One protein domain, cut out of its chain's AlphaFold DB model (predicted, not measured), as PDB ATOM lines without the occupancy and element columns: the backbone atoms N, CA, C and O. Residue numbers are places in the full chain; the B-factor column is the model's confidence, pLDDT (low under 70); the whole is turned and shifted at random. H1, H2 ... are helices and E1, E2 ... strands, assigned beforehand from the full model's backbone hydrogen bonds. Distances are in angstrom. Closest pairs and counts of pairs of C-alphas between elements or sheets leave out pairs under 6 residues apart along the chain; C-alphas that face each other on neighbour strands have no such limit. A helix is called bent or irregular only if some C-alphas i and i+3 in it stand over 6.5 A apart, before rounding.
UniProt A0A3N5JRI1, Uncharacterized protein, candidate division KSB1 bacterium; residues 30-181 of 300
ATOM      1  N   ALA A  30     -35.836 -10.244 -43.148       52.88
ATOM      2  CA  ALA A  30     -35.785 -10.513 -41.732       52.88
ATOM      3  C   ALA A  30     -35.756 -12.031 -41.591       52.88
ATOM      4  O   ALA A  30     -36.744 -12.715 -41.860       52.88
ATOM      5  N   GLU A  31     -34.568 -12.554 -41.309       74.88
ATOM      6  CA  GLU A  31     -34.314 -13.975 -41.220       74.88
ATOM      7  C   GLU A  31     -34.940 -14.417 -39.899       74.88
ATOM      8  O   GLU A  31     -34.345 -14.317 -38.824       74.88
ATOM      9  N   LEU A  32     -36.222 -14.769 -39.995       83.44
ATOM     10  CA  LEU A  32     -37.042 -15.257 -38.907       83.44
ATOM     11  C   LEU A  32     -36.920 -16.778 -38.880       83.44
ATOM     12  O   LEU A  32     -37.365 -17.479 -39.791       83.44
ATOM     13  N   TRP A  33     -36.315 -17.288 -37.819       85.75
ATOM     14  CA  TRP A  33     -36.032 -18.700 -37.631       85.75
ATOM     15  C   TRP A  33     -36.826 -19.242 -36.458       85.75
ATOM     16  O   TRP A  33     -36.988 -18.577 -35.438       85.75
ATOM     17  N   ILE A  34     -37.272 -20.486 -36.590       88.00
ATOM     18  CA  ILE A  34     -37.847 -21.257 -35.499       88.00
ATOM     19  C   ILE A  34     -37.173 -22.621 -35.461       88.00
ATOM     20  O   ILE A  34     -37.084 -23.321 -36.469       88.00
ATOM     21  N   ALA A  35     -36.704 -23.009 -34.287       85.81
ATOM     22  CA  ALA A  35     -36.295 -24.374 -34.018       85.81
ATOM     23  C   ALA A  35     -37.062 -24.877 -32.813       85.81
ATOM     24  O   ALA A  35     -37.415 -24.107 -31.922       85.81
ATOM     25  N   GLY A  36     -37.281 -26.181 -32.762       85.25
ATOM     26  CA  GLY A  36     -37.814 -26.781 -31.563       85.25
ATOM     27  C   GLY A  36     -36.998 -27.961 -31.092       85.25
ATOM     28  O   GLY A  36     -36.329 -28.644 -31.869       85.25
ATOM     29  N   HIS A  37     -37.044 -28.163 -29.789       84.69
ATOM     30  CA  HIS A  37     -36.281 -29.162 -29.077       84.69
ATOM     31  C   HIS A  37     -37.122 -29.762 -27.955       84.69
ATOM     32  O   HIS A  37     -38.122 -29.202 -27.500       84.69
ATOM     33  N   ALA A  38     -36.702 -30.938 -27.522       83.38
ATOM     34  CA  ALA A  38     -37.264 -31.631 -26.382       83.38
ATOM     35  C   ALA A  38     -36.125 -32.096 -25.479       83.38
ATOM     36  O   ALA A  38     -34.970 -32.192 -25.912       83.38
ATOM     37  N   LEU A  39     -36.469 -32.424 -24.234       81.75
ATOM     38  CA  LEU A  39     -35.537 -33.041 -23.296       81.75
ATOM     39  C   LEU A  39     -34.882 -34.282 -23.930       81.75
ATOM     40  O   LEU A  39     -33.662 -34.391 -23.994       81.75
ATOM     41  N   VAL A  40     -35.720 -35.169 -24.473       78.25
ATOM     42  CA  VAL A  40     -35.371 -36.428 -25.137       78.25
ATOM     43  C   VAL A  40     -36.442 -36.732 -26.191       78.25
ATOM     44  O   VAL A  40     -37.608 -36.390 -25.987       78.25
ATOM     45  N   TRP A  41     -36.070 -37.378 -27.302       82.62
ATOM     46  CA  TRP A  41     -37.032 -37.870 -28.299       82.62
ATOM     47  C   TRP A  41     -37.351 -39.358 -28.096       82.62
ATOM     48  O   TRP A  41     -36.492 -40.140 -27.692       82.62
ATOM     49  N   GLY A  42     -38.573 -39.750 -28.455       82.31
ATOM     50  CA  GLY A  42     -39.027 -41.139 -28.480       82.31
ATOM     51  C   GLY A  42     -39.733 -41.611 -27.208       82.31
ATOM     52  O   GLY A  42     -39.654 -40.995 -26.143       82.31
ATOM     53  N   GLY A  43     -40.421 -42.745 -27.337       80.94
ATOM     54  CA  GLY A  43     -41.068 -43.467 -26.238       80.94
ATOM     55  C   GLY A  43     -40.397 -44.813 -25.986       80.94
ATOM     56  O   GLY A  43     -39.496 -45.221 -26.720       80.94
ATOM     57  N   ALA A  44     -40.814 -45.516 -24.941       82.56
ATOM     58  CA  ALA A  44     -40.288 -46.834 -24.612       82.56
ATOM     59  C   ALA A  44     -40.644 -47.880 -25.683       82.56
ATOM     60  O   ALA A  44     -39.783 -48.673 -26.071       82.56
ATOM     61  N   CYS A  45     -41.880 -47.842 -26.195       80.44
ATOM     62  CA  CYS A  45     -42.381 -48.773 -27.215       80.44
ATOM     63  C   CYS A  45     -42.081 -48.341 -28.654       80.44
ATOM     64  O   CYS A  45     -42.150 -49.161 -29.565       80.44
ATOM     65  N   ASP A  46     -41.751 -47.068 -28.859       79.62
ATOM     66  CA  ASP A  46     -41.420 -46.521 -30.171       79.62
ATOM     67  C   ASP A  46     -40.191 -45.597 -30.065       79.62
ATOM     68  O   ASP A  46     -40.323 -44.364 -30.013       79.62
ATOM     69  N   PRO A  47     -38.983 -46.185 -29.939       70.50
ATOM     70  CA  PRO A  47     -37.744 -45.423 -29.884       70.50
ATOM     71  C   PRO A  47     -37.412 -44.834 -31.262       70.50
ATOM     72  O   PRO A  47     -37.651 -45.460 -32.295       70.50
ATOM     73  N   GLY A  48     -36.815 -43.641 -31.299       67.94
ATOM     74  CA  GLY A  48     -36.355 -43.030 -32.547       67.94
ATOM     75  C   GLY A  48     -36.589 -41.522 -32.653       67.94
ATOM     76  O   GLY A  48     -37.135 -40.874 -31.761       67.94
ATOM     77  N   GLY A  49     -36.120 -40.948 -33.763       70.00
ATOM     78  CA  GLY A  49     -36.058 -39.499 -33.968       70.00
ATOM     79  C   GLY A  49     -37.416 -38.814 -34.188       70.00
ATOM     80  O   GLY A  49     -38.313 -39.376 -34.809       70.00
ATOM     81  N   ARG A  50     -37.516 -37.565 -33.703       77.25
ATOM     82  CA  ARG A  50     -38.647 -36.614 -33.841       77.25
ATOM     83  C   ARG A  50     -40.020 -37.142 -33.407       77.25
ATOM     84  O   ARG A  50     -41.038 -36.815 -34.015       77.25
ATOM     85  N   LYS A  51     -40.047 -37.912 -32.318       88.38
ATOM     86  CA  LYS A  51     -41.279 -38.331 -31.636       88.38
ATOM     87  C   LYS A  51     -41.326 -37.767 -30.222       88.38
ATOM     88  O   LYS A  51     -40.306 -37.810 -29.537       88.38
ATOM     89  N   ILE A  52     -42.472 -37.266 -29.775       90.81
ATOM     90  CA  ILE A  52     -42.655 -36.783 -28.395       90.81
ATOM     91  C   ILE A  52     -43.851 -37.454 -27.737       90.81
ATOM     92  O   ILE A  52     -44.866 -37.715 -28.380       90.81
ATOM     93  N   LEU A  53     -43.730 -37.720 -26.441       92.38
ATOM     94  CA  LEU A  53     -44.805 -38.295 -25.644       92.38
ATOM     95  C   LEU A  53     -45.883 -37.244 -25.384       92.38
ATOM     96  O   LEU A  53     -45.589 -36.153 -24.885       92.38
ATOM     97  N   ALA A  54     -47.138 -37.578 -25.667       92.69
ATOM     98  CA  ALA A  54     -48.266 -36.754 -25.269       92.69
ATOM     99  C   ALA A  54     -48.252 -36.543 -23.740       92.69
ATOM    100  O   ALA A  54     -47.975 -37.460 -22.969       92.69
ATOM    101  N   GLY A  55     -48.510 -35.316 -23.300       91.50
ATOM    102  CA  GLY A  55     -48.350 -34.845 -21.921       91.50
ATOM    103  C   GLY A  55     -47.019 -34.137 -21.641       91.50
ATOM    104  O   GLY A  55     -46.896 -33.472 -20.607       91.50
ATOM    105  N   SER A  56     -46.037 -34.248 -22.540       92.69
ATOM    106  CA  SER A  56     -44.707 -33.646 -22.370       92.69
ATOM    107  C   SER A  56     -44.680 -32.149 -22.670       92.69
ATOM    108  O   SER A  56     -45.585 -31.591 -23.297       92.69
ATOM    109  N   ARG A  57     -43.594 -31.505 -22.236       91.31
ATOM    110  CA  ARG A  57     -43.205 -30.158 -22.655       91.31
ATOM    111  C   ARG A  57     -42.407 -30.202 -23.954       91.31
ATOM    112  O   ARG A  57     -41.446 -30.963 -24.061       91.31
ATOM    113  N   TYR A  58     -42.794 -29.368 -24.912       88.06
ATOM    114  CA  TYR A  58     -42.065 -29.130 -26.152       88.06
ATOM    115  C   TYR A  58     -41.602 -27.679 -26.217       88.06
ATOM    116  O   TYR A  58     -42.373 -26.774 -25.918       88.06
ATOM    117  N   PHE A  59     -40.349 -27.452 -26.594       86.94
ATOM    118  CA  PHE A  59     -39.728 -26.137 -26.516       86.94
ATOM    119  C   PHE A  59     -39.493 -25.609 -27.919       86.94
ATOM    120  O   PHE A  59     -38.915 -26.300 -28.754       86.94
ATOM    121  N   LEU A  60     -39.921 -24.380 -28.174       86.88
ATOM    122  CA  LEU A  60     -39.662 -23.657 -29.411       86.88
ATOM    123  C   LEU A  60     -38.816 -22.436 -29.100       86.88
ATOM    124  O   LEU A  60     -39.133 -21.686 -28.182       86.88
ATOM    125  N   THR A  61     -37.788 -22.213 -29.900       83.75
ATOM    126  CA  THR A  61     -36.978 -21.004 -29.859       83.75
ATOM    127  C   THR A  61     -37.107 -20.297 -31.194       83.75
ATOM    128  O   THR A  61     -36.936 -20.909 -32.249       83.75
ATOM    129  N   VAL A  62     -37.435 -19.014 -31.131       83.38
ATOM    130  CA  VAL A  62     -37.552 -18.128 -32.280       83.38
ATOM    131  C   VAL A  62     -36.430 -17.108 -32.231       83.38
ATOM    132  O   VAL A  62     -36.220 -16.468 -31.201       83.38
ATOM    133  N   TRP A  63     -35.750 -16.933 -33.355       80.00
ATOM    134  CA  TRP A  63     -34.742 -15.898 -33.551       80.00
ATOM    135  C   TRP A  63     -35.145 -15.030 -34.726       80.00
ATOM    136  O   TRP A  63     -35.651 -15.529 -35.729       80.00
ATOM    137  N   ASN A  64     -34.917 -13.733 -34.600       78.00
ATOM    138  CA  ASN A  64     -35.214 -12.770 -35.643       78.00
ATOM    139  C   ASN A  64     -34.030 -11.817 -35.753       78.00
ATOM    140  O   ASN A  64     -33.759 -11.059 -34.824       78.00
ATOM    141  N   ARG A  65     -33.320 -11.859 -36.884       72.44
ATOM    142  CA  ARG A  65     -32.152 -10.991 -37.116       72.44
ATOM    143  C   ARG A  65     -32.501  -9.502 -37.169       72.44
ATOM    144  O   ARG A  65     -31.645  -8.666 -36.884       72.44
ATOM    145  N   SER A  66     -33.747  -9.174 -37.501       66.44
ATOM    146  CA  SER A  66     -34.237  -7.795 -37.563       66.44
ATOM    147  C   SER A  66     -34.716  -7.271 -36.207       66.44
ATOM    148  O   SER A  66     -34.743  -6.060 -36.002       66.44
ATOM    149  N   ASP A  67     -35.029  -8.154 -35.253       65.75
ATOM    150  CA  ASP A  67     -35.395  -7.770 -33.889       65.75
ATOM    151  C   ASP A  67     -34.140  -7.662 -33.014       65.75
ATOM    152  O   ASP A  67     -33.555  -8.658 -32.580       65.75
ATOM    153  N   ARG A  68     -33.727  -6.421 -32.737       59.50
ATOM    154  CA  ARG A  68     -32.610  -6.112 -31.831       59.50
ATOM    155  C   ARG A  68     -33.046  -5.889 -30.379       59.50
ATOM    156  O   ARG A  68     -32.219  -5.495 -29.558       59.50
ATOM    157  N   SER A  69     -34.325  -6.099 -30.051       57.78
ATOM    158  CA  SER A  69     -34.845  -5.863 -28.706       57.78
ATOM    159  C   SER A  69     -34.476  -7.006 -27.751       57.78
ATOM    160  O   SER A  69     -35.083  -8.081 -27.718       57.78
ATOM    161  N   ALA A  70     -33.472  -6.745 -26.914       56.06
ATOM    162  CA  ALA A  70     -33.204  -7.541 -25.725       56.06
ATOM    163  C   ALA A  70     -34.202  -7.116 -24.635       56.06
ATOM    164  O   ALA A  70     -33.981  -6.146 -23.911       56.06
ATOM    165  N   GLN A  71     -35.348  -7.792 -24.560       51.84
ATOM    166  CA  GLN A  71     -36.346  -7.525 -23.522       51.84
ATOM    167  C   GLN A  71     -36.048  -8.332 -22.247       51.84
ATOM    168  O   GLN A  71     -35.571  -9.471 -22.297       51.84
ATOM    169  N   VAL A  72     -36.339  -7.725 -21.090       52.22
ATOM    170  CA  VAL A  72     -36.356  -8.406 -19.784       52.22
ATOM    171  C   VAL A  72     -37.429  -9.500 -19.808       52.22
ATOM    172  O   VAL A  72     -38.392  -9.400 -20.564       52.22
ATOM    173  N   LEU A  73     -37.268 -10.557 -19.007       51.56
ATOM    174  CA  LEU A  73     -38.186 -11.697 -18.982       51.56
ATOM    175  C   LEU A  73     -39.604 -11.251 -18.586       51.56
ATOM    176  O   LEU A  73     -39.910 -11.067 -17.409       51.56
ATOM    177  N   THR A  74     -40.477 -11.085 -19.576       52.50
ATOM    178  CA  THR A  74     -41.914 -10.865 -19.394       52.50
ATOM    179  C   THR A  74     -42.673 -12.136 -19.769       52.50
ATOM    180  O   THR A  74     -42.254 -12.902 -20.636       52.50
ATOM    181  N   ARG A  75     -43.811 -12.379 -19.109       60.91
ATOM    182  CA  ARG A  75     -44.720 -13.496 -19.444       60.91
ATOM    183  C   ARG A  75     -45.663 -13.176 -20.614       60.91
ATOM    184  O   ARG A  75     -46.442 -14.026 -21.036       60.91
ATOM    185  N   GLU A  76     -45.620 -11.944 -21.111       64.69
ATOM    186  CA  GLU A  76     -46.474 -11.448 -22.192       64.69
ATOM    187  C   GLU A  76     -46.037 -11.984 -23.569       64.69
ATOM    188  O   GLU A  76     -44.923 -12.477 -23.744       64.69
ATOM    189  N   TRP A  77     -46.934 -11.931 -24.564       70.25
ATOM    190  CA  TRP A  77     -46.565 -12.197 -25.968       70.25
ATOM    191  C   TRP A  77     -45.586 -11.105 -26.408       70.25
ATOM    192  O   TRP A  77     -45.974  -9.940 -26.323       70.25
ATOM    193  N   PRO A  78     -44.358 -11.412 -26.878       72.94
ATOM    194  CA  PRO A  78     -43.578 -10.406 -27.582       72.94
ATOM    195  C   PRO A  78     -44.396  -9.823 -28.739       72.94
ATOM    196  O   PRO A  78     -44.950 -10.559 -29.561       72.94
ATOM    197  N   ALA A  79     -44.499  -8.495 -28.756       76.75
ATOM    198  CA  ALA A  79     -45.282  -7.757 -29.736       76.75
ATOM    199  C   ALA A  79     -44.852  -8.112 -31.166       76.75
ATOM    200  O   ALA A  79     -43.670  -8.328 -31.434       76.75
ATOM    201  N   GLY A  80     -45.830  -8.219 -32.063       82.06
ATOM    202  CA  GLY A  80     -45.603  -8.548 -33.468       82.06
ATOM    203  C   GLY A  80     -45.352 -10.027 -33.769       82.06
ATOM    204  O   GLY A  80     -45.424 -10.409 -34.930       82.06
ATOM    205  N   TYR A  81     -45.108 -10.892 -32.776       84.38
ATOM    206  CA  TYR A  81     -44.887 -12.322 -33.021       84.38
ATOM    207  C   TYR A  81     -46.182 -13.138 -32.964       84.38
ATOM    208  O   TYR A  81     -46.933 -13.091 -31.990       84.38
ATOM    209  N   PHE A  82     -46.385 -13.986 -33.973       88.12
ATOM    210  CA  PHE A  82     -47.498 -14.930 -34.046       88.12
ATOM    211  C   PHE A  82     -46.968 -16.344 -34.266       88.12
ATOM    212  O   PHE A  82     -46.417 -16.656 -35.321       88.12
ATOM    213  N   LEU A  83     -47.144 -17.213 -33.271       89.44
ATOM    214  CA  LEU A  83     -46.857 -18.640 -33.407       89.44
ATOM    215  C   LEU A  83     -48.042 -19.342 -34.077       89.44
ATOM    216  O   LEU A  83     -49.181 -19.188 -33.641       89.44
ATOM    217  N   GLU A  84     -47.772 -20.139 -35.104       92.50
ATOM    218  CA  GLU A  84     -48.766 -20.919 -35.835       92.50
ATOM    219  C   GLU A  84     -48.390 -22.405 -35.810       92.50
ATOM    220  O   GLU A  84     -47.214 -22.765 -35.892       92.50
ATOM    221  N   ALA A  85     -49.392 -23.281 -35.733       93.44
ATOM    222  CA  ALA A  85     -49.209 -24.729 -35.779       93.44
ATOM    223  C   ALA A  85     -50.071 -25.350 -36.879       93.44
ATOM    224  O   ALA A  85     -51.182 -24.889 -37.137       93.44
ATOM    225  N   ALA A  86     -49.566 -26.405 -37.505       93.38
ATOM    226  CA  ALA A  86     -50.295 -27.252 -38.436       93.38
ATOM    227  C   ALA A  86     -50.339 -28.681 -37.885       93.38
ATOM    228  O   ALA A  86     -49.351 -29.161 -37.322       93.38
ATOM    229  N   LEU A  87     -51.486 -29.336 -38.056       93.00
ATOM    230  CA  LEU A  87     -51.716 -30.732 -37.692       93.00
ATOM    231  C   LEU A  87     -51.712 -31.571 -38.970       93.00
ATOM    232  O   LEU A  87     -52.366 -31.186 -39.938       93.00
ATOM    233  N   ASP A  88     -50.993 -32.689 -38.968       91.56
ATOM    234  CA  ASP A  88     -50.978 -33.669 -40.062       91.56
ATOM    235  C   ASP A  88     -50.680 -33.079 -41.436       91.56
ATOM    236  O   ASP A  88     -51.226 -33.498 -42.456       91.56
ATOM    237  N   LEU A  89     -49.775 -32.096 -41.462       84.94
ATOM    238  CA  LEU A  89     -49.348 -31.462 -42.696       84.94
ATOM    239  C   LEU A  89     -48.507 -32.452 -43.522       84.94
ATOM    240  O   LEU A  89     -47.397 -32.794 -43.098       84.94
ATOM    241  N   PRO A  90     -48.964 -32.892 -44.711       78.25
ATOM    242  CA  PRO A  90     -48.174 -33.813 -45.516       78.25
ATOM    243  C   PRO A  90     -46.924 -33.109 -46.054       78.25
ATOM    244  O   PRO A  90     -46.950 -31.915 -46.364       78.25
ATOM    245  N   GLN A  91     -45.823 -33.850 -46.184       73.50
ATOM    246  CA  GLN A  91     -44.577 -33.293 -46.712       73.50
ATOM    247  C   GLN A  91     -44.792 -32.699 -48.111       73.50
ATOM    248  O   GLN A  91     -45.425 -33.313 -48.966       73.50
ATOM    249  N   GLY A  92     -44.255 -31.498 -48.339       72.56
ATOM    250  CA  GLY A  92     -44.346 -30.798 -49.625       72.56
ATOM    251  C   GLY A  92     -45.621 -29.978 -49.842       72.56
ATOM    252  O   GLY A  92     -45.696 -29.259 -50.834       72.56
ATOM    253  N   ASN A  93     -46.594 -30.024 -48.925       80.88
ATOM    254  CA  ASN A  93     -47.782 -29.170 -48.990       80.88
ATOM    255  C   ASN A  93     -47.562 -27.796 -48.335       80.88
ATOM    256  O   ASN A  93     -46.736 -27.664 -47.426       80.88
ATOM    257  N   PRO A  94     -48.308 -26.758 -48.768       86.31
ATOM    258  CA  PRO A  94     -48.239 -25.440 -48.151       86.31
ATOM    259  C   PRO A  94     -48.681 -25.504 -46.689       86.31
ATOM    260  O   PRO A  94     -49.629 -26.205 -46.351       86.31
ATOM    261  N   PHE A  95     -48.026 -24.736 -45.817       89.00
ATOM    262  CA  PHE A  95     -48.382 -24.689 -44.400       89.00
ATOM    263  C   PHE A  95     -49.766 -24.055 -44.203       89.00
ATOM    264  O   PHE A  95     -49.952 -22.862 -44.466       89.00
ATOM    265  N   ILE A  96     -50.713 -24.844 -43.689       89.81
ATOM    266  CA  ILE A  96     -52.074 -24.406 -43.361       89.81
ATOM    267  C   ILE A  96     -52.189 -24.294 -41.833       89.81
ATOM    268  O   ILE A  96     -52.196 -25.322 -41.152       89.81
ATOM    269  N   PRO A  97     -52.260 -23.074 -41.266       89.75
ATOM    270  CA  PRO A  97     -52.330 -22.894 -39.822       89.75
ATOM    271  C   PRO A  97     -53.683 -23.359 -39.268       89.75
ATOM    272  O   PRO A  97     -54.744 -22.933 -39.730       89.75
ATOM    273  N   ASN A  98     -53.651 -24.165 -38.209       89.62
ATOM    274  CA  ASN A  98     -54.797 -24.437 -37.355       89.62
ATOM    275  C   ASN A  98     -54.790 -23.451 -36.180       89.62
ATOM    276  O   ASN A  98     -54.048 -23.614 -35.210       89.62
ATOM    277  N   LYS A  99     -55.642 -22.424 -36.267       79.12
ATOM    278  CA  LYS A  99     -55.699 -21.327 -35.285       79.12
ATOM    279  C   LYS A  99     -56.025 -21.794 -33.864       79.12
ATOM    280  O   LYS A  99     -55.512 -21.220 -32.914       79.12
ATOM    281  N   SER A 100     -56.823 -22.853 -33.719       84.19
ATOM    282  CA  SER A 100     -57.236 -23.370 -32.404       84.19
ATOM    283  C   SER A 100     -56.169 -24.228 -31.717       84.19
ATOM    284  O   SER A 100     -56.232 -24.463 -30.514       84.19
ATOM    285  N   LEU A 101     -55.169 -24.701 -32.469       87.00
ATOM    286  CA  LEU A 101     -54.213 -25.691 -31.984       87.00
ATOM    287  C   LEU A 101     -53.205 -25.101 -30.994       87.00
ATOM    288  O   LEU A 101     -52.838 -25.758 -30.026       87.00
ATOM    289  N   ILE A 102     -52.787 -23.851 -31.204       85.75
ATOM    290  CA  ILE A 102     -51.874 -23.165 -30.283       85.75
ATOM    291  C   ILE A 102     -52.521 -22.985 -28.911       85.75
ATOM    292  O   ILE A 102     -51.865 -23.234 -27.911       85.75
ATOM    293  N   GLU A 103     -53.802 -22.631 -28.846       82.75
ATOM    294  CA  GLU A 103     -54.522 -22.481 -27.575       82.75
ATOM    295  C   GLU A 103     -54.646 -23.822 -26.836       82.75
ATOM    296  O   GLU A 103     -54.419 -23.893 -25.628       82.75
ATOM    297  N   GLN A 104     -54.906 -24.913 -27.567       84.00
ATOM    298  CA  GLN A 104     -54.960 -26.271 -27.008       84.00
ATOM    299  C   GLN A 104     -53.608 -26.763 -26.471       84.00
ATOM    300  O   GLN A 104     -53.572 -27.601 -25.569       84.00
ATOM    301  N   LEU A 105     -52.500 -26.244 -27.005       83.69
ATOM    302  CA  LEU A 105     -51.141 -26.561 -26.563       83.69
ATOM    303  C   LEU A 105     -50.725 -25.801 -25.288       83.69
ATOM    304  O   LEU A 105     -49.596 -25.975 -24.832       83.69
ATOM    305  N   ASN A 106     -51.612 -24.976 -24.715       78.81
ATOM    306  CA  ASN A 106     -51.402 -24.198 -23.488       78.81
ATOM    307  C   ASN A 106     -49.978 -23.600 -23.383       78.81
ATOM    308  O   ASN A 106     -49.180 -24.053 -22.553       78.81
ATOM    309  N   PRO A 107     -49.617 -22.661 -24.276       75.50
ATOM    310  CA  PRO A 107     -48.261 -22.153 -24.394       75.50
ATOM    311  C   PRO A 107     -47.888 -21.307 -23.172       75.50
ATOM    312  O   PRO A 107     -48.510 -20.278 -22.910       75.50
ATOM    313  N   GLU A 108     -46.819 -21.681 -22.478       73.81
ATOM    314  CA  GLU A 108     -46.124 -20.818 -21.521       73.81
ATOM    315  C   GLU A 108     -44.952 -20.114 -22.231       73.81
ATOM    316  O   GLU A 108     -44.240 -20.719 -23.036       73.81
ATOM    317  N   ARG A 109     -44.749 -18.813 -21.982       65.06
ATOM    318  CA  ARG A 109     -43.688 -18.014 -22.630       65.06
ATOM    319  C   ARG A 109     -42.579 -17.637 -21.675       65.06
ATOM    320  O   ARG A 109     -42.857 -17.235 -20.546       65.06
ATOM    321  N   PHE A 110     -41.349 -17.647 -22.189       63.34
ATOM    322  CA  PHE A 110     -40.179 -17.144 -21.475       63.34
ATOM    323  C   PHE A 110     -39.271 -16.374 -22.439       63.34
ATOM    324  O   PHE A 110     -38.828 -16.888 -23.466       63.34
ATOM    325  N   LEU A 111     -39.036 -15.104 -22.120       51.97
ATOM    326  CA  LEU A 111     -38.234 -14.185 -22.921       51.97
ATOM    327  C   LEU A 111     -36.769 -14.195 -22.456       51.97
ATOM    328  O   LEU A 111     -36.491 -13.897 -21.299       51.97
ATOM    329  N   SER A 112     -35.887 -14.509 -23.412       51.22
ATOM    330  CA  SER A 112     -34.418 -14.463 -23.417       51.22
ATOM    331  C   SER A 112     -33.639 -15.315 -22.400       51.22
ATOM    332  O   SER A 112     -33.953 -15.425 -21.216       51.22
ATOM    333  N   GLN A 113     -32.528 -15.896 -22.872       46.75
ATOM    334  CA  GLN A 113     -31.568 -16.628 -22.031       46.75
ATOM    335  C   GLN A 113     -30.854 -15.727 -21.004       46.75
ATOM    336  O   GLN A 113     -30.155 -16.230 -20.127       46.75
ATOM    337  N   VAL A 114     -31.038 -14.410 -21.096       46.28
ATOM    338  CA  VAL A 114     -30.296 -13.396 -20.339       46.28
ATOM    339  C   VAL A 114     -30.783 -13.279 -18.896       46.28
ATOM    340  O   VAL A 114     -30.029 -12.901 -18.012       46.28
ATOM    341  N   ASN A 115     -32.024 -13.682 -18.615       45.56
ATOM    342  CA  ASN A 115     -32.624 -13.601 -17.282       45.56
ATOM    343  C   ASN A 115     -33.050 -14.982 -16.783       45.56
ATOM    344  O   ASN A 115     -34.187 -15.184 -16.368       45.56
ATOM    345  N   ARG A 116     -32.137 -15.959 -16.833       51.50
ATOM    346  CA  ARG A 116     -32.415 -17.369 -16.505       51.50
ATOM    347  C   ARG A 116     -32.839 -17.656 -15.060       51.50
ATOM    348  O   ARG A 116     -32.942 -18.825 -14.704       51.50
ATOM    349  N   SER A 117     -33.127 -16.656 -14.226       44.47
ATOM    350  CA  SER A 117     -33.613 -16.924 -12.878       44.47
ATOM    351  C   SER A 117     -34.667 -15.952 -12.372       44.47
ATOM    352  O   SER A 117     -34.448 -14.745 -12.302       44.47
ATOM    353  N   ALA A 118     -35.795 -16.519 -11.929       49.12
ATOM    354  CA  ALA A 118     -36.734 -15.846 -11.033       49.12
ATOM    355  C   ALA A 118     -36.123 -15.627  -9.633       49.12
ATOM    356  O   ALA A 118     -36.617 -14.823  -8.842       49.12
ATOM    357  N   GLU A 119     -35.034 -16.333  -9.323       55.69
ATOM    358  CA  GLU A 119     -34.277 -16.189  -8.095       55.69
ATOM    359  C   GLU A 119     -33.078 -15.264  -8.352       55.69
ATOM    360  O   GLU A 119     -32.161 -15.582  -9.103       55.69
ATOM    361  N   LYS A 120     -33.066 -14.091  -7.706       50.22
ATOM    362  CA  LYS A 120     -32.105 -12.989  -7.941       50.22
ATOM    363  C   LYS A 120     -30.610 -13.379  -7.956       50.22
ATOM    364  O   LYS A 120     -29.797 -12.576  -8.392       50.22
ATOM    365  N   ARG A 121     -30.240 -14.565  -7.457       50.09
ATOM    366  CA  ARG A 121     -28.856 -15.058  -7.350       50.09
ATOM    367  C   ARG A 121     -28.298 -15.682  -8.634       50.09
ATOM    368  O   ARG A 121     -27.085 -15.817  -8.720       50.09
ATOM    369  N   PHE A 122     -29.132 -16.046  -9.614       48.03
ATOM    370  CA  PHE A 122     -28.682 -16.791 -10.807       48.03
ATOM    371  C   PHE A 122     -28.938 -16.053 -12.123       48.03
ATOM    372  O   PHE A 122     -29.188 -16.673 -13.159       48.03
ATOM    373  N   LEU A 123     -28.897 -14.721 -12.091       52.03
ATOM    374  CA  LEU A 123     -28.866 -13.928 -13.315       52.03
ATOM    375  C   LEU A 123     -27.547 -14.216 -14.043       52.03
ATOM    376  O   LEU A 123     -26.474 -14.082 -13.458       52.03
ATOM    377  N   LEU A 124     -27.633 -14.657 -15.300       49.50
ATOM    378  CA  LEU A 124     -26.453 -14.822 -16.141       49.50
ATOM    379  C   LEU A 124     -25.998 -13.449 -16.623       49.50
ATOM    380  O   LEU A 124     -26.822 -12.635 -17.037       49.50
ATOM    381  N   ASP A 125     -24.689 -13.207 -16.591       46.78
ATOM    382  CA  ASP A 125     -24.112 -12.004 -17.178       46.78
ATOM    383  C   ASP A 125     -24.364 -12.012 -18.704       46.78
ATOM    384  O   ASP A 125     -23.911 -12.941 -19.388       46.78
ATOM    385  N   PRO A 126     -25.068 -11.005 -19.264       49.12
ATOM    386  CA  PRO A 126     -25.297 -10.887 -20.702       49.12
ATOM    387  C   PRO A 126     -24.010 -10.916 -21.543       49.12
ATOM    388  O   PRO A 126     -24.064 -11.262 -22.721       49.12
ATOM    389  N   SER A 127     -22.857 -10.573 -20.958       49.28
ATOM    390  CA  SER A 127     -21.550 -10.596 -21.626       49.28
ATOM    391  C   SER A 127     -21.034 -12.009 -21.942       49.28
ATOM    392  O   SER A 127     -20.141 -12.170 -22.771       49.28
ATOM    393  N   THR A 128     -21.606 -13.044 -21.316       47.72
ATOM    394  CA  THR A 128     -21.193 -14.448 -21.503       47.72
ATOM    395  C   THR A 128     -21.783 -15.105 -22.751       47.72
ATOM    396  O   THR A 128     -21.376 -16.209 -23.120       47.72
ATOM    397  N   PHE A 129     -22.726 -14.447 -23.427       49.53
ATOM    398  CA  PHE A 129     -23.318 -14.957 -24.660       49.53
ATOM    399  C   PHE A 129     -22.466 -14.543 -25.862       49.53
ATOM    400  O   PHE A 129     -22.286 -13.359 -26.135       49.53
ATOM    401  N   ALA A 130     -21.958 -15.538 -26.596       41.66
ATOM    402  CA  ALA A 130     -21.063 -15.337 -27.737       41.66
ATOM    403  C   ALA A 130     -21.714 -14.598 -28.925       41.66
ATOM    404  O   ALA A 130     -21.007 -14.029 -29.752       41.66
ATOM    405  N   GLU A 131     -23.048 -14.589 -29.016       53.72
ATOM    406  CA  GLU A 131     -23.796 -14.002 -30.130       53.72
ATOM    407  C   GLU A 131     -25.011 -13.214 -29.620       53.72
ATOM    408  O   GLU A 131     -25.849 -13.738 -28.882       53.72
ATOM    409  N   HIS A 132     -25.160 -11.960 -30.066       52.72
ATOM    410  CA  HIS A 132     -26.312 -11.111 -29.726       52.72
ATOM    411  C   HIS A 132     -27.662 -11.716 -30.151       52.72
ATOM    412  O   HIS A 132     -28.685 -11.425 -29.537       52.72
ATOM    413  N   GLU A 133     -27.674 -12.595 -31.158       52.22
ATOM    414  CA  GLU A 133     -28.879 -13.293 -31.628       52.22
ATOM    415  C   GLU A 133     -29.516 -14.153 -30.518       52.22
ATOM    416  O   GLU A 133     -30.740 -14.249 -30.422       52.22
ATOM    417  N   TRP A 134     -28.709 -14.705 -29.605       54.03
ATOM    418  CA  TRP A 134     -29.184 -15.520 -28.482       54.03
ATOM    419  C   TRP A 134     -29.817 -14.676 -27.369       54.03
ATOM    420  O   TRP A 134     -30.680 -15.170 -26.637       54.03
ATOM    421  N   LEU A 135     -29.440 -13.396 -27.275       56.56
ATOM    422  CA  LEU A 135     -30.028 -12.431 -26.341       56.56
ATOM    423  C   LEU A 135     -31.449 -12.021 -26.764       56.56
ATOM    424  O   LEU A 135     -32.270 -11.689 -25.912       56.56
ATOM    425  N   ASN A 136     -31.763 -12.091 -28.063       61.75
ATOM    426  CA  ASN A 136     -33.061 -11.676 -28.615       61.75
ATOM    427  C   ASN A 136     -34.027 -12.845 -28.844       61.75
ATOM    428  O   ASN A 136     -35.174 -12.630 -29.252       61.75
ATOM    429  N   ALA A 137     -33.585 -14.074 -28.566       73.19
ATOM    430  CA  ALA A 137     -34.374 -15.277 -28.761       73.19
ATOM    431  C   ALA A 137     -35.669 -15.261 -27.925       73.19
ATOM    432  O   ALA A 137     -35.667 -14.939 -26.731       73.19
ATOM    433  N   LYS A 138     -36.782 -15.645 -28.552       77.88
ATOM    434  CA  LYS A 138     -38.096 -15.792 -27.916       77.88
ATOM    435  C   LYS A 138     -38.372 -17.282 -27.715       77.88
ATOM    436  O   LYS A 138     -38.409 -18.022 -28.696       77.88
ATOM    437  N   CYS A 139     -38.556 -17.730 -26.473       78.94
ATOM    438  CA  CYS A 139     -38.792 -19.141 -26.172       78.94
ATOM    439  C   CYS A 139     -40.257 -19.403 -25.786       78.94
ATOM    440  O   CYS A 139     -40.865 -18.655 -25.017       78.94
ATOM    441  N   PHE A 140     -40.802 -20.512 -26.278       82.56
ATOM    442  CA  PHE A 140     -42.144 -21.004 -25.975       82.56
ATOM    443  C   PHE A 140     -42.049 -22.419 -25.434       82.56
ATOM    444  O   PHE A 140     -41.344 -23.256 -25.995       82.56
ATOM    445  N   VAL A 141     -42.794 -22.693 -24.373       86.75
ATOM    446  CA  VAL A 141     -43.002 -24.030 -23.833       86.75
ATOM    447  C   VAL A 141     -44.435 -24.424 -24.138       86.75
ATOM    448  O   VAL A 141     -45.380 -23.772 -23.708       86.75
ATOM    449  N   LEU A 142     -44.600 -25.491 -24.900       89.38
ATOM    450  CA  LEU A 142     -45.887 -26.031 -25.299       89.38
ATOM    451  C   LEU A 142     -46.166 -27.296 -24.497       89.38
ATOM    452  O   LEU A 142     -45.325 -28.193 -24.416       89.38
ATOM    453  N   THR A 143     -47.358 -27.387 -23.923       90.88
ATOM    454  CA  THR A 143     -47.864 -28.631 -23.351       90.88
ATOM    455  C   THR A 143     -48.522 -29.436 -24.456       90.88
ATOM    456  O   THR A 143     -49.533 -29.013 -24.995       90.88
ATOM    457  N   VAL A 144     -48.001 -30.618 -24.769       90.19
ATOM    458  CA  VAL A 144     -48.635 -31.496 -25.758       90.19
ATOM    459  C   VAL A 144     -49.825 -32.197 -25.097       90.19
ATOM    460  O   VAL A 144     -49.597 -33.010 -24.203       90.19
ATOM    461  N   PRO A 145     -51.090 -31.928 -25.459       90.69
ATOM    462  CA  PRO A 145     -52.218 -32.597 -24.827       90.69
ATOM    463  C   PRO A 145     -52.324 -34.068 -25.275       90.69
ATOM    464  O   PRO A 145     -51.959 -34.400 -26.406       90.69
ATOM    465  N   PRO A 146     -52.890 -34.955 -24.431       90.06
ATOM    466  CA  PRO A 146     -53.137 -36.359 -24.776       90.06
ATOM    467  C   PRO A 146     -53.927 -36.564 -26.075       90.06
ATOM    468  O   PRO A 146     -53.674 -37.519 -26.799       90.06
ATOM    469  N   ALA A 147     -54.847 -35.645 -26.391       90.44
ATOM    470  CA  ALA A 147     -55.702 -35.709 -27.576       90.44
ATOM    471  C   ALA A 147     -54.941 -35.635 -28.911       90.44
ATOM    472  O   ALA A 147     -55.514 -35.964 -29.942       90.44
ATOM    473  N   LEU A 148     -53.672 -35.212 -28.907       91.56
ATOM    474  CA  LEU A 148     -52.850 -35.156 -30.118       91.56
ATOM    475  C   LEU A 148     -52.021 -36.426 -30.353       91.56
ATOM    476  O   LEU A 148     -51.268 -36.481 -31.323       91.56
ATOM    477  N   ALA A 149     -52.132 -37.451 -29.503       92.56
ATOM    478  CA  ALA A 149     -51.473 -38.730 -29.750       92.56
ATOM    479  C   ALA A 149     -51.918 -39.336 -31.093       92.56
ATOM    480  O   ALA A 149     -53.107 -39.403 -31.388       92.56
ATOM    481  N   GLY A 150     -50.954 -39.786 -31.897       92.00
ATOM    482  CA  GLY A 150     -51.183 -40.305 -33.246       92.00
ATOM    483  C   GLY A 150     -51.100 -39.253 -34.355       92.00
ATOM    484  O   GLY A 150     -51.114 -39.632 -35.523       92.00
ATOM    485  N   HIS A 151     -50.959 -37.971 -34.013       93.25
ATOM    486  CA  HIS A 151     -50.859 -36.881 -34.979       93.25
ATOM    487  C   HIS A 151     -49.425 -36.364 -35.141       93.25
ATOM    488  O   HIS A 151     -48.546 -36.598 -34.305       93.25
ATOM    489  N   THR A 152     -49.189 -35.620 -36.220       93.31
ATOM    490  CA  THR A 152     -47.953 -34.864 -36.445       93.31
ATOM    491  C   THR A 152     -48.173 -33.361 -36.299       93.31
ATOM    492  O   THR A 152     -49.187 -32.826 -36.740       93.31
ATOM    493  N   LEU A 153     -47.205 -32.670 -35.699       92.50
ATOM    494  CA  LEU A 153     -47.198 -31.217 -35.550       92.50
ATOM    495  C   LEU A 153     -46.037 -30.581 -36.302       92.50
ATOM    496  O   LEU A 153     -44.903 -31.051 -36.218       92.50
ATOM    497  N   SER A 154     -46.320 -29.451 -36.940       92.69
ATOM    498  CA  SER A 154     -45.316 -28.532 -37.475       92.69
ATOM    499  C   SER A 154     -45.631 -27.119 -37.011       92.69
ATOM    500  O   SER A 154     -46.795 -26.725 -36.963       92.69
ATOM    501  N   PHE A 155     -44.600 -26.336 -36.715       92.50
ATOM    502  CA  PHE A 155     -44.739 -24.962 -36.246       92.50
ATOM    503  C   PHE A 155     -44.121 -23.996 -37.242       92.50
ATOM    504  O   PHE A 155     -43.116 -24.309 -37.870       92.50
ATOM    505  N   ARG A 156     -44.681 -22.799 -37.357       92.12
ATOM    506  CA  ARG A 156     -44.004 -21.655 -37.971       92.12
ATOM    507  C   ARG A 156     -44.283 -20.414 -37.142       92.12
ATOM    508  O   ARG A 156     -45.209 -20.402 -36.332       92.12
ATOM    509  N   VAL A 157     -43.502 -19.371 -37.351       90.25
ATOM    510  CA  VAL A 157     -43.729 -18.075 -36.719       90.25
ATOM    511  C   VAL A 157     -43.838 -16.996 -37.787       90.25
ATOM    512  O   VAL A 157     -43.177 -17.062 -38.826       90.25
ATOM    513  N   ARG A 158     -44.693 -16.012 -37.527       89.88
ATOM    514  CA  ARG A 158     -44.759 -14.749 -38.260       89.88
ATOM    515  C   ARG A 158     -44.308 -13.620 -37.353       89.88
ATOM    516  O   ARG A 158     -44.570 -13.667 -36.151       89.88
ATOM    517  N   PHE A 159     -43.675 -12.618 -37.938       86.62
ATOM    518  CA  PHE A 159     -43.372 -11.356 -37.285       86.62
ATOM    519  C   PHE A 159     -43.949 -10.205 -38.108       86.62
ATOM    520  O   PHE A 159     -43.687 -10.111 -39.306       86.62
ATOM    521  N   GLU A 160     -44.746  -9.360 -37.461       86.38
ATOM    522  CA  GLU A 160     -45.387  -8.178 -38.036       86.38
ATOM    523  C   GLU A 160     -45.083  -6.966 -37.156       86.38
ATOM    524  O   GLU A 160     -45.505  -6.911 -36.003       86.38
ATOM    525  N   ASP A 161     -44.360  -6.000 -37.707       80.81
ATOM    526  CA  ASP A 161     -44.042  -4.718 -37.070       80.81
ATOM    527  C   ASP A 161     -44.030  -3.633 -38.147       80.81
ATOM    528  O   ASP A 161     -43.731  -3.953 -39.290       80.81
ATOM    529  N   ASP A 162     -44.393  -2.393 -37.824       68.62
ATOM    530  CA  ASP A 162     -44.703  -1.289 -38.753       68.62
ATOM    531  C   ASP A 162     -43.922  -1.317 -40.095       68.62
ATOM    532  O   ASP A 162     -42.832  -0.761 -40.244       68.62
ATOM    533  N   GLY A 163     -44.509  -1.953 -41.121       66.56
ATOM    534  CA  GLY A 163     -43.958  -2.042 -42.486       66.56
ATOM    535  C   GLY A 163     -43.067  -3.257 -42.799       66.56
ATOM    536  O   GLY A 163     -42.642  -3.411 -43.944       66.56
ATOM    537  N   GLN A 164     -42.820  -4.143 -41.836       70.50
ATOM    538  CA  GLN A 164     -42.124  -5.421 -41.982       70.50
ATOM    539  C   GLN A 164     -43.071  -6.593 -41.715       70.50
ATOM    540  O   GLN A 164     -43.795  -6.634 -40.723       70.50
ATOM    541  N   ASN A 165     -43.041  -7.579 -42.608       81.62
ATOM    542  CA  ASN A 165     -43.735  -8.844 -42.419       81.62
ATOM    543  C   ASN A 165     -42.789  -9.974 -42.818       81.62
ATOM    544  O   ASN A 165     -42.331 -10.024 -43.963       81.62
ATOM    545  N   SER A 166     -42.463 -10.852 -41.876       85.06
ATOM    546  CA  SER A 166     -41.603 -12.006 -42.121       85.06
ATOM    547  C   SER A 166     -42.240 -13.286 -41.612       85.06
ATOM    548  O   SER A 166     -43.003 -13.303 -40.647       85.06
ATOM    549  N   ILE A 167     -41.953 -14.378 -42.314       88.62
ATOM    550  CA  ILE A 167     -42.505 -15.699 -42.033       88.62
ATOM    551  C   ILE A 167     -41.344 -16.677 -42.007       88.62
ATOM    552  O   ILE A 167     -40.542 -16.712 -42.940       88.62
ATOM    553  N   SER A 168     -41.261 -17.480 -40.952       89.19
ATOM    554  CA  SER A 168     -40.242 -18.513 -40.857       89.19
ATOM    555  C   SER A 168     -40.550 -19.691 -41.778       89.19
ATOM    556  O   SER A 168     -41.709 -20.035 -42.031       89.19
ATOM    557  N   THR A 169     -39.505 -20.418 -42.168       88.69
ATOM    558  CA  THR A 169     -39.667 -21.811 -42.597       88.69
ATOM    559  C   THR A 169     -40.322 -22.607 -41.465       88.69
ATOM    560  O   THR A 169     -40.052 -22.365 -40.284       88.69
ATOM    561  N   ALA A 170     -41.211 -23.538 -41.810       88.25
ATOM    562  CA  ALA A 170     -41.830 -24.404 -40.818       88.25
ATOM    563  C   ALA A 170     -40.792 -25.353 -40.198       88.25
ATOM    564  O   ALA A 170     -39.883 -25.832 -40.881       88.25
ATOM    565  N   THR A 171     -40.951 -25.670 -38.916       88.62
ATOM    566  CA  THR A 171     -40.200 -26.751 -38.283       88.62
ATOM    567  C   THR A 171     -40.477 -28.053 -39.018       88.62
ATOM    568  O   THR A 171     -41.549 -28.261 -39.592       88.62
ATOM    569  N   ALA A 172     -39.530 -28.980 -38.945       86.75
ATOM    570  CA  ALA A 172     -39.816 -30.328 -39.392       86.75
ATOM    571  C   ALA A 172     -40.983 -30.944 -38.596       86.75
ATOM    572  O   ALA A 172     -41.108 -30.639 -37.404       86.75
ATOM    573  N   PRO A 173     -41.784 -31.830 -39.218       89.50
ATOM    574  CA  PRO A 173     -42.880 -32.497 -38.534       89.50
ATOM    575  C   PRO A 173     -42.388 -33.333 -37.355       89.50
ATOM    576  O   PRO A 173     -41.346 -33.995 -37.428       89.50
ATOM    577  N   ILE A 174     -43.170 -33.315 -36.286       89.94
ATOM    578  CA  ILE A 174     -42.932 -34.064 -35.058       89.94
ATOM    579  C   ILE A 174     -44.116 -34.978 -34.843       89.94
ATOM    580  O   ILE A 174     -45.247 -34.507 -34.803       89.94
ATOM    581  N   TYR A 175     -43.866 -36.267 -34.670       92.44
ATOM    582  CA  TYR A 175     -44.926 -37.222 -34.386       92.44
ATOM    583  C   TYR A 175     -45.195 -37.309 -32.882       92.44
ATOM    584  O   TYR A 175     -44.267 -37.338 -32.073       92.44
ATOM    585  N   ILE A 176     -46.463 -37.347 -32.492       92.94
ATOM    586  CA  ILE A 176     -46.863 -37.456 -31.093       92.94
ATOM    587  C   ILE A 176     -47.304 -38.884 -30.822       92.94
ATOM    588  O   ILE A 176     -48.177 -39.424 -31.495       92.94
ATOM    589  N   ILE A 177     -46.731 -39.475 -29.784       92.94
ATOM    590  CA  ILE A 177     -47.037 -40.835 -29.345       92.94
ATOM    591  C   ILE A 177     -47.700 -40.820 -27.971       92.94
ATOM    592  O   ILE A 177     -47.396 -39.976 -27.126       92.94
ATOM    593  N   ALA A 178     -48.609 -41.761 -27.734       92.75
ATOM    594  CA  ALA A 178     -49.133 -41.998 -26.395       92.75
ATOM    595  C   ALA A 178     -48.045 -42.650 -25.515       92.75
ATOM    596  O   ALA A 178     -47.267 -43.459 -26.027       92.75
ATOM    597  N   PRO A 179     -47.985 -42.339 -24.208       92.06
ATOM    598  CA  PRO A 179     -47.137 -43.086 -23.287       92.06
ATOM    599  C   PRO A 179     -47.607 -44.537 -23.197       92.06
ATOM    600  O   PRO A 179     -48.806 -44.791 -23.072       92.06
ATOM    601  N   CYS A 180     -46.673 -45.484 -23.245       90.12
ATOM    602  CA  CYS A 180     -47.001 -46.907 -23.190       90.12
ATOM    603  C   CYS A 180     -46.572 -47.588 -21.886       90.12
ATOM    604  O   CYS A 180     -47.087 -48.656 -21.556       90.12
ATOM    605  N   ASP A 181     -45.644 -46.991 -21.133       90.62
ATOM    606  CA  ASP A 181     -45.144 -47.564 -19.888       90.62
ATOM    607  C   ASP A 181     -44.817 -46.508 -18.810       90.62
ATOM    608  O   ASP A 181     -45.060 -45.300 -18.926       90.62
TER     609      ASP A 181
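What this domain is: This is residues 30 to 181 of the 300 residues of an uncharacterized protein of candidate division KSB1 bacterium (UniProt A0A3N5JRI1). Two twisted sheets are stacked partly face to face as a sandwich: E1, E3, E6 and E5 make one, and the other branches at the long strand E7, with E4 on one side and E8 and E9 on the other, and E2 beside E9. Short helix H1 stands over E4 and grazes the other sheet; H2 grazes that other sheet alone. The 152 printed residues hold two named helices and nine named strands, in the order E1 E2 E3 E4 H1 E5 H2 E6 E7 E8 E9; the class is mostly strand, though just 62 residues are in named elements. The first sheet is antiparallel, in the order E1 E3 E6 E5, and the branched one is mixed. The whole is compact, with a radius of gyration of the C-alphas of 16.3 A and spans of 44 by 40 by 25 A.

How they stand to each other: E1, residues 32 to 37, is antiparallel to E3, residues 57 to 64, with N 35 and O 61 2.9 A apart. E3 is antiparallel to E6, residues 138 to 143, with N 60 and O 140 at 2.8 A. E6 is antiparallel to E5, residues 108 to 111, with N 110 and O 139 at 3.0 A. E7, residues 152 to 161, touches E1; the closest C-alphas, of Ile 34 and Arg 156, are 6.6 A apart. E7 is antiparallel to E4, residues 81 to 87, with N 84 and O 156 at 2.9 A. E7 and E8, residues 164 to 167, form a hairpin, with N 159 and O 166 at 2.9 A. E9, residues 174 to 177, is antiparallel to E7, with N 153 and O 174 at 2.8 A. E2, residues 51 to 53, is parallel to E9, with N 52 and O 175 at 2.9 A. H1, residues 99 to 104, stands up from the branched sheet at a height of 6.9 A; its closest C-alpha pair with E4 is Ile 102 and Ala 85, 6.3 A. H2, residues 132 to 135, touches E3 at Glu 133 and Trp 63, C-alphas 6.7 A apart. H1 has 1 of 2 O i to N i+4 pairs within hydrogen-bond range; H2 is too short for one.

Where its parts are: E1 begins at C-alpha 32 (-37.042, -15.257, -38.907) and is 17.0 A long. E3 measures 23.1 A, E4 20.2 A and E6 16.8 A. H1 is only just irregular, with C-alphas 99 and 102 6.6 A apart. E7, 30.4 A, starts at C-alpha 152 (-47.953, -34.864, -36.445). E9 ends at C-alpha 177 (-47.037, -40.835, -29.345).

The domain as a whole: The C-alphas farthest apart, of Gly 163 and Asp 181, are 50.8 A apart. The printed part has no cut. The links E1 to E2, E3 to E4, E4 to H1 and E5 to H2 are long. Mean pLDDT of the printed part is 76.6; 43 residues are under 70, among them 66 to 76 and 109 to 136.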